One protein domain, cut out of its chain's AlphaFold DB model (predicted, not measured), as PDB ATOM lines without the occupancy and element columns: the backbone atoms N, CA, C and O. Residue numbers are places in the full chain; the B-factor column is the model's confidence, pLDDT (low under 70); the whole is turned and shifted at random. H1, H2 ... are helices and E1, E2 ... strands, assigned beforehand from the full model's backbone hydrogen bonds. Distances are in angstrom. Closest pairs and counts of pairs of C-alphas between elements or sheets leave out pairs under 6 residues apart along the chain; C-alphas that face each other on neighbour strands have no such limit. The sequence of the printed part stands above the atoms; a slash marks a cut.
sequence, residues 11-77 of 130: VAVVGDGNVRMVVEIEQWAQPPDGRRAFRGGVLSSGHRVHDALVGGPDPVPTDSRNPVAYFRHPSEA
ATOM      1  N   VAL A  11     281.726 307.138 166.411       88.25
ATOM      2  CA  VAL A  11     280.556 307.931 166.039       88.25
ATOM      3  C   VAL A  11     279.322 307.322 166.676       88.25
ATOM      4  O   VAL A  11     279.013 306.167 166.412       88.25
ATOM      5  N   ALA A  12     278.604 308.092 167.489       87.62
ATOM      6  CA  ALA A  12     277.284 307.730 167.986       87.62
ATOM      7  C   ALA A  12     276.224 308.312 167.057       87.62
ATOM      8  O   ALA A  12     276.282 309.484 166.684       87.62
ATOM      9  N   VAL A  13     275.231 307.497 166.720       87.19
ATOM     10  CA  VAL A  13     274.000 307.955 166.085       87.19
ATOM     11  C   VAL A  13     272.910 307.997 167.144       87.19
ATOM     12  O   VAL A  13     272.628 306.985 167.788       87.19
ATOM     13  N   VAL A  14     272.311 309.166 167.325       85.38
ATOM     14  CA  VAL A  14     271.345 309.465 168.380       85.38
ATOM     15  C   VAL A  14     269.962 309.654 167.767       85.38
ATOM     16  O   VAL A  14     269.794 310.340 166.761       85.38
ATOM     17  N   GLY A  15     268.959 309.031 168.381       80.50
ATOM     18  CA  GLY A  15     267.556 309.127 167.993       80.50
ATOM     19  C   GLY A  15     266.669 309.120 169.230       80.50
ATOM     20  O   GLY A  15     266.818 308.257 170.099       80.50
ATOM     21  N   ASP A  16     265.752 310.084 169.307       82.06
ATOM     22  CA  ASP A  16     264.898 310.354 170.475       82.06
ATOM     23  C   ASP A  16     265.686 310.613 171.774       82.06
ATOM     24  O   ASP A  16     265.229 310.286 172.862       82.06
ATOM     25  N   GLY A  17     266.886 311.192 171.663       77.06
ATOM     26  CA  GLY A  17     267.758 311.492 172.810       77.06
ATOM     27  C   GLY A  17     268.603 310.314 173.304       77.06
ATOM     28  O   GLY A  17     269.417 310.490 174.210       77.06
ATOM     29  N   ASN A  18     268.466 309.139 172.683       82.12
ATOM     30  CA  ASN A  18     269.216 307.939 173.037       82.12
ATOM     31  C   ASN A  18     270.148 307.515 171.903       82.12
ATOM     32  O   ASN A  18     269.792 307.585 170.722       82.12
ATOM     33  N   VAL A  19     271.323 307.001 172.255       88.06
ATOM     34  CA  VAL A  19     272.239 306.384 171.293       88.06
ATOM     35  C   VAL A  19     271.588 305.125 170.727       88.06
ATOM     36  O   VAL A  19     271.263 304.188 171.457       88.06
ATOM     37  N   ARG A  20     271.404 305.087 169.409       90.38
ATOM     38  CA  ARG A  20     270.841 303.944 168.675       90.38
ATOM     39  C   ARG A  20     271.911 303.048 168.078       90.38
ATOM     40  O   ARG A  20     271.661 301.869 167.857       90.38
ATOM     41  N   MET A  21     273.073 303.616 167.787       90.56
ATOM     42  CA  MET A  21     274.157 302.922 167.109       90.56
ATOM     43  C   MET A  21     275.483 303.601 167.425       90.56
ATOM     44  O   MET A  21     275.534 304.823 167.560       90.56
ATOM     45  N   VAL A  22     276.554 302.813 167.488       90.94
ATOM     46  CA  VAL A  22     277.925 303.320 167.537       90.94
ATOM     47  C   VAL A  22     278.727 302.692 166.402       90.94
ATOM     48  O   VAL A  22     278.595 301.500 166.134       90.94
ATOM     49  N   VAL A  23     279.546 303.495 165.734       92.19
ATOM     50  CA  VAL A  23     280.416 303.082 164.630       92.19
ATOM     51  C   VAL A  23     281.862 303.375 165.011       92.19
ATOM     52  O   VAL A  23     282.162 304.491 165.433       92.19
ATOM     53  N   GLU A  24     282.755 302.397 164.871       90.94
ATOM     54  CA  GLU A  24     284.200 302.631 164.933       90.94
ATOM     55  C   GLU A  24     284.684 303.140 163.581       90.94
ATOM     56  O   GLU A  24     284.428 302.520 162.551       90.94
ATOM     57  N   ILE A  25     285.370 304.277 163.578       88.81
ATOM     58  CA  ILE A  25     285.944 304.860 162.372       88.81
ATOM     59  C   ILE A  25     287.230 304.110 162.041       88.81
ATOM     60  O   ILE A  25     288.215 304.191 162.769       88.81
ATOM     61  N   GLU A  26     287.225 303.423 160.905       86.88
ATOM     62  CA  GLU A  26     288.401 302.751 160.352       86.88
ATOM     63  C   GLU A  26     289.207 303.707 159.470       86.88
ATOM     64  O   GLU A  26     290.434 303.657 159.434       86.88
ATOM     65  N   GLN A  27     288.517 304.591 158.740       83.75
ATOM     66  CA  GLN A  27     289.154 305.493 157.790       83.75
ATOM     67  C   GLN A  27     288.355 306.781 157.585       83.75
ATOM     68  O   GLN A  27     287.141 306.760 157.382       83.75
ATOM     69  N   TRP A  28     289.057 307.913 157.540       81.94
ATOM     70  CA  TRP A  28     288.490 309.199 157.138       81.94
ATOM     71  C   TRP A  28     288.546 309.395 155.622       81.94
ATOM     72  O   TRP A  28     289.531 309.046 154.973       81.94
ATOM     73  N   ALA A  29     287.502 310.004 155.067       81.00
ATOM     74  CA  ALA A  29     287.403 310.357 153.659       81.00
ATOM     75  C   ALA A  29     287.054 311.843 153.494       81.00
ATOM     76  O   ALA A  29     286.276 312.413 154.265       81.00
ATOM     77  N   GLN A  30     287.619 312.462 152.457       81.00
ATOM     78  CA  GLN A  30     287.365 313.856 152.107       81.00
ATOM     79  C   GLN A  30     286.728 313.935 150.713       81.00
ATOM     80  O   GLN A  30     287.445 314.011 149.715       81.00
ATOM     81  N   PRO A  31     285.390 313.839 150.618       80.19
ATOM     82  CA  PRO A  31     284.690 313.979 149.350       80.19
ATOM     83  C   PRO A  31     284.885 315.368 148.698       80.19
ATOM     84  O   PRO A  31     285.171 316.351 149.390       80.19
ATOM     85  N   PRO A  32     284.722 315.468 147.361       71.69
ATOM     86  CA  PRO A  32     284.997 316.691 146.591       71.69
ATOM     87  C   PRO A  32     284.125 317.895 146.967       71.69
ATOM     88  O   PRO A  32     284.466 319.029 146.652       71.69
ATOM     89  N   ASP A  33     282.995 317.652 147.630       82.94
ATOM     90  CA  ASP A  33     282.045 318.666 148.089       82.94
ATOM     91  C   ASP A  33     282.468 319.349 149.404       82.94
ATOM     92  O   ASP A  33     281.731 320.174 149.945       82.94
ATOM     93  N   GLY A  34     283.648 319.005 149.934       74.12
ATOM     94  CA  GLY A  34     284.199 319.578 151.159       74.12
ATOM     95  C   GLY A  34     283.552 319.050 152.441       74.12
ATOM     96  O   GLY A  34     283.883 319.533 153.527       74.12
ATOM     97  N   ARG A  35     282.651 318.062 152.357       76.62
ATOM     98  CA  ARG A  35     282.071 317.417 153.541       76.62
ATOM     99  C   ARG A  35     283.080 316.467 154.186       76.62
ATOM    100  O   ARG A  35     284.015 315.988 153.550       76.62
ATOM    101  N   ARG A  36     282.885 316.173 155.475       73.25
ATOM    102  CA  ARG A  36     283.603 315.087 156.160       73.25
ATOM    103  C   ARG A  36     282.828 313.789 155.973       73.25
ATOM    104  O   ARG A  36     281.634 313.752 156.261       73.25
ATOM    105  N   ALA A  37     283.511 312.740 155.534       83.38
ATOM    106  CA  ALA A  37     282.979 311.386 155.487       83.38
ATOM    107  C   ALA A  37     283.934 310.428 156.206       83.38
ATOM    108  O   ALA A  37     285.111 310.728 156.404       83.38
ATOM    109  N   PHE A  38     283.426 309.267 156.599       87.38
ATOM    110  CA  PHE A  38     284.240 308.202 157.164       87.38
ATOM    111  C   PHE A  38     283.692 306.840 156.734       87.38
ATOM    112  O   PHE A  38     282.516 306.705 156.393       87.38
ATOM    113  N   ARG A  39     284.566 305.838 156.760       88.88
ATOM    114  CA  ARG A  39     284.236 304.420 156.665       88.88
ATOM    115  C   ARG A  39     284.512 303.783 158.019       88.88
ATOM    116  O   ARG A  39     285.506 304.112 158.666       88.88
ATOM    117  N   GLY A  40     283.626 302.894 158.440       89.19
ATOM    118  CA  GLY A  40     283.725 302.264 159.742       89.19
ATOM    119  C   GLY A  40     282.815 301.058 159.901       89.19
ATOM    120  O   GLY A  40     281.926 300.829 159.077       89.19
ATOM    121  N   GLY A  41     283.045 300.316 160.979       92.38
ATOM    122  CA  GLY A  41     282.260 299.153 161.373       92.38
ATOM    123  C   GLY A  41     281.231 299.507 162.443       92.38
ATOM    124  O   GLY A  41     281.555 300.150 163.442       92.38
ATOM    125  N   VAL A  42     279.979 299.083 162.248       93.75
ATOM    126  CA  VAL A  42     278.947 299.191 163.288       93.75
ATOM    127  C   VAL A  42     279.300 298.239 164.427       93.75
ATOM    128  O   VAL A  42     279.466 297.038 164.214       93.75
ATOM    129  N   LEU A  43     279.402 298.771 165.642       90.38
ATOM    130  CA  LEU A  43     279.690 297.967 166.821       90.38
ATOM    131  C   LEU A  43     278.455 297.163 167.230       90.38
ATOM    132  O   LEU A  43     277.329 297.651 167.163       90.38
ATOM    133  N   SER A  44     278.688 295.928 167.664       90.06
ATOM    134  CA  SER A  44     277.650 294.974 168.064       90.06
ATOM    135  C   SER A  44     277.701 294.692 169.568       90.06
ATOM    136  O   SER A  44     278.703 294.982 170.225       90.06
ATOM    137  N   SER A  45     276.637 294.074 170.089       86.31
ATOM    138  CA  SER A  45     276.577 293.558 171.465       86.31
ATOM    139  C   SER A  45     277.797 292.698 171.814       86.31
ATOM    140  O   SER A  45     278.246 291.895 170.993       86.31
ATOM    141  N   GLY A  46     278.338 292.886 173.021       78.50
ATOM    142  CA  GLY A  46     279.578 292.262 173.491       78.50
ATOM    143  C   GLY A  46     280.824 293.124 173.269       78.50
ATOM    144  O   GLY A  46     281.890 292.824 173.811       78.50
ATOM    145  N   HIS A  47     280.715 294.213 172.501       82.12
ATOM    146  CA  HIS A  47     281.772 295.211 172.401       82.12
ATOM    147  C   HIS A  47     281.624 296.253 173.515       82.12
ATOM    148  O   HIS A  47     280.603 296.929 173.613       82.12
ATOM    149  N   ARG A  48     282.686 296.472 174.302       83.25
ATOM    150  CA  ARG A  48     282.671 297.351 175.492       83.25
ATOM    151  C   ARG A  48     282.049 298.733 175.243       83.25
ATOM    152  O   ARG A  48     281.316 299.230 176.088       83.25
ATOM    153  N   VAL A  49     282.353 299.355 174.103       81.19
ATOM    154  CA  VAL A  49     281.832 300.688 173.736       81.19
ATOM    155  C   VAL A  49     280.359 300.639 173.314       81.19
ATOM    156  O   VAL A  49     279.618 301.569 173.614       81.19
ATOM    157  N   HIS A  50     279.916 299.562 172.656       86.25
ATOM    158  CA  HIS A  50     278.502 299.370 172.329       86.25
ATOM    159  C   HIS A  50     277.693 299.220 173.620       86.25
ATOM    160  O   HIS A  50     276.760 299.982 173.857       86.25
ATOM    161  N   ASP A  51     278.114 298.293 174.482       82.94
ATOM    162  CA  ASP A  51     277.378 297.927 175.693       82.94
ATOM    163  C   ASP A  51     277.331 299.065 176.722       82.94
ATOM    164  O   ASP A  51     276.399 299.147 177.516       82.94
ATOM    165  N   ALA A  52     278.316 299.967 176.697       82.56
ATOM    166  CA  ALA A  52     278.350 301.137 177.568       82.56
ATOM    167  C   ALA A  52     277.442 302.290 177.106       82.56
ATOM    168  O   ALA A  52     277.101 303.145 177.922       82.56
ATOM    169  N   LEU A  53     277.090 302.359 175.817       83.31
ATOM    170  CA  LEU A  53     276.501 303.565 175.224       83.31
ATOM    171  C   LEU A  53     275.148 303.350 174.570       83.31
ATOM    172  O   LEU A  53     274.292 304.223 174.679       83.31
ATOM    173  N   VAL A  54     274.942 302.235 173.868       87.31
ATOM    174  CA  VAL A  54     273.694 301.994 173.138       87.31
ATOM    175  C   VAL A  54     272.528 301.897 174.125       87.31
ATOM    176  O   VAL A  54     272.591 301.185 175.121       87.31
ATOM    177  N   GLY A  55     271.463 302.656 173.859       84.88
ATOM    178  CA  GLY A  55     270.322 302.839 174.761       84.88
ATOM    179  C   GLY A  55     270.516 303.932 175.820       84.88
ATOM    180  O   GLY A  55     269.526 304.405 176.379       84.88
ATOM    181  N   GLY A  56     271.751 304.381 176.057       82.44
ATOM    182  CA  GLY A  56     272.083 305.493 176.946       82.44
ATOM    183  C   GLY A  56     271.838 306.875 176.321       82.44
ATOM    184  O   GLY A  56     271.506 306.969 175.135       82.44
ATOM    185  N   PRO A  57     271.976 307.954 177.112       79.38
ATOM    186  CA  PRO A  57     271.833 309.328 176.630       79.38
ATOM    187  C   PRO A  57     272.952 309.704 175.649       79.38
ATOM    188  O   PRO A  57     274.010 309.074 175.638       79.38
ATOM    189  N   ASP A  58     272.725 310.751 174.851       73.00
ATOM    190  CA  ASP A  58     273.743 311.310 173.952       73.00
ATOM    191  C   ASP A  58     275.071 311.579 174.704       73.00
ATOM    192  O   ASP A  58     275.082 312.357 175.666       73.00
ATOM    193  N   PRO A  59     276.194 310.946 174.301       67.31
ATOM    194  CA  PRO A  59     277.487 311.127 174.954       67.31
ATOM    195  C   PRO A  59     278.097 312.509 174.698       67.31
ATOM    196  O   PRO A  59     279.070 312.870 175.365       67.31
ATOM    197  N   VAL A  60     277.561 313.283 173.749       65.50
ATOM    198  CA  VAL A  60     277.962 314.669 173.513       65.50
ATOM    199  C   VAL A  60     276.733 315.559 173.648       65.50
ATOM    200  O   VAL A  60     275.943 315.651 172.714       65.50
ATOM    201  N   PRO A  61     276.561 316.275 174.771       58.69
ATOM    202  CA  PRO A  61     275.512 317.276 174.866       58.69
ATOM    203  C   PRO A  61     275.818 318.385 173.853       58.69
ATOM    204  O   PRO A  61     276.683 319.233 174.076       58.69
ATOM    205  N   THR A  62     275.152 318.349 172.702       55.00
ATOM    206  CA  THR A  62     275.226 319.407 171.699       55.00
ATOM    207  C   THR A  62     273.840 319.998 171.492       55.00
ATOM    208  O   THR A  62     272.875 319.267 171.306       55.00
ATOM    209  N   ASP A  63     273.742 321.328 171.413       53.62
ATOM    210  CA  ASP A  63     272.544 322.026 170.903       53.62
ATOM    211  C   ASP A  63     272.337 321.792 169.387       53.62
ATOM    212  O   ASP A  63     271.499 322.415 168.727       53.62
ATOM    213  N   SER A  64     273.154 320.918 168.792       49.88
ATOM    214  CA  SER A  64     273.145 320.603 167.379       49.88
ATOM    215  C   SER A  64     272.051 319.572 167.100       49.88
ATOM    216  O   SER A  64     272.024 318.489 167.671       49.88
ATOM    217  N   ARG A  65     271.185 319.877 166.130       52.47
ATOM    218  CA  ARG A  65     270.174 318.950 165.588       52.47
ATOM    219  C   ARG A  65     270.771 317.822 164.729       52.47
ATOM    220  O   ARG A  65     270.033 317.153 164.012       52.47
ATOM    221  N   ASN A  66     272.094 317.650 164.730       51.22
ATOM    222  CA  ASN A  66     272.752 316.585 163.990       51.22
ATOM    223  C   ASN A  66     272.621 315.275 164.781       51.22
ATOM    224  O   ASN A  66     273.185 315.193 165.870       51.22
ATOM    225  N   PRO A  67     271.947 314.238 164.251       57.59
ATOM    226  CA  PRO A  67     271.794 312.953 164.934       57.59
ATOM    227  C   PRO A  67     273.108 312.156 165.017       57.59
ATOM    228  O   PRO A  67     273.079 310.971 165.322       57.59
ATOM    229  N   VAL A  68     274.252 312.764 164.692       54.34
ATOM    230  CA  VAL A  68     275.567 312.132 164.620       54.34
ATOM    231  C   VAL A  68     276.538 312.890 165.524       54.34
ATOM    232  O   VAL A  68     276.938 314.015 165.213       54.34
ATOM    233  N   ALA A  69     276.936 312.250 166.622       63.88
ATOM    234  CA  ALA A  69     277.878 312.771 167.602       63.88
ATOM    235  C   ALA A  69     279.227 312.046 167.492       63.88
ATOM    236  O   ALA A  69     279.305 310.818 167.543       63.88
ATOM    237  N   TYR A  70     280.308 312.811 167.361       60.66
ATOM    238  CA  TYR A  70     281.678 312.294 167.363       60.66
ATOM    239  C   TYR A  70     282.247 312.446 168.766       60.66
ATOM    240  O   TYR A  70     282.254 313.554 169.306       60.66
ATOM    241  N   PHE A  71     282.726 311.361 169.366       60.66
ATOM    242  CA  PHE A  71     283.205 311.411 170.744       60.66
ATOM    243  C   PHE A  71     284.284 310.370 171.016       60.66
ATOM    244  O   PHE A  71     284.501 309.425 170.256       60.66
ATOM    245  N   ARG A  72     284.969 310.568 172.142       59.03
ATOM    246  CA  ARG A  72     285.892 309.598 172.714       59.03
ATOM    247  C   ARG A  72     285.239 308.969 173.930       59.03
ATOM    248  O   ARG A  72     284.762 309.688 174.805       59.03
ATOM    249  N   HIS A  73     285.240 307.644 174.008       53.81
ATOM    250  CA  HIS A  73     284.703 306.977 175.182       53.81
ATOM    251  C   HIS A  73     285.667 307.138 176.380       53.81
ATOM    252  O   HIS A  73     286.866 306.898 176.219       53.81
ATOM    253  N   PRO A  74     285.187 307.490 177.592       55.94
ATOM    254  CA  PRO A  74     286.037 307.652 178.778       55.94
ATOM    255  C   PRO A  74     286.828 306.394 179.148       55.94
ATOM    256  O   PRO A  74     287.888 306.484 179.756       55.94
ATOM    257  N   SER A  75     286.348 305.211 178.752       52.31
ATOM    258  CA  SER A  75     287.059 303.955 179.001       52.31
ATOM    259  C   SER A  75     288.332 303.765 178.173       52.31
ATOM    260  O   SER A  75     289.009 302.756 178.356       52.31
ATOM    261  N   GLU A  76     288.606 304.671 177.234       54.22
ATOM    262  CA  GLU A  76     289.873 304.760 176.506       54.22
ATOM    263  C   GLU A  76     290.845 305.768 177.133       54.22
ATOM    264  O   GLU A  76     291.878 306.085 176.539       54.22
ATOM    265  N   ALA A  77     290.543 306.303 178.321       60.62
ATOM    266  CA  ALA A  77     291.566 306.955 179.120       60.62
ATOM    267  C   ALA A  77     292.611 305.893 179.488       60.62
ATOM    268  O   ALA A  77     292.380 305.043 180.349       60.62
TER     269      ALA A  77
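AT A GLANCE: This is residues 11 to 77 of the 130 residues of an uncharacterized protein of Streptomyces sp. SID5474 (UniProt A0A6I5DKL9). A strongly twisted, curled sheet of four strands has one short helix, H1, over the long strand E2 on one face. E2 is shared by two hairpins, E1 with E2 and E2 with E3, and bends sharply; E4 lines the other side of E1. The printed part has 67 residues, with named elements in the order E1, E2, E3, H1, E4; the antiparallel sheet runs E3, E2, E1, E4. The class is mostly strand, though under half of the residues are in named elements. The whole is compact, with a radius of gyration of the C-alphas of 12.4 A and spans of 35 by 26 by 21 A.

IN THESE COORDINATES: E1, residues 11 to 15, begins at C-alpha 11 (280.556, 307.931, 166.039) and is 13.2 A long. E2, residues 18 to 29, is 26.7 A long and bends by 85 degrees at residue 26. E3, residues 37 to 42, is 15.0 A long. H1, residues 48 to 53, is 8.8 A long. E4, residues 68 to 71, is 9.8 A long and ends at C-alpha 71 (283.205, 311.411, 170.744).

HOW THE PARTS SIT: E1, E2 and E3 form a meander, each strand the antiparallel neighbour of the one before. Pairing is staggered: E2 pairs with E1 over residues 18 to 23, with N 13 and O 21 at 2.8 A, and with E3 over residues 23 to 29, with N 26 and O 39 at 2.9 A. E4 is antiparallel to E1, with N 12 and O 69 at 2.8 A. E3 and E4 are edge strands and are apart. H1 is on the sheet at a height of 8.9 A, over E2 and along the strands, at 25 degrees to E2 on the local plane; their closest C-alphas, Val 22 and His 50, are 6.2 A apart. Every O i to N i+4 pair in H1 is within hydrogen-bond range.

THE WHOLE: The two C-alphas farthest apart, those of Pro 32 and Gly 46, are 36.7 A apart. The printed part has no cut. The link from H1 to E4, residues 54 to 67, is long. Residues 59 to 77 have pLDDT under 70.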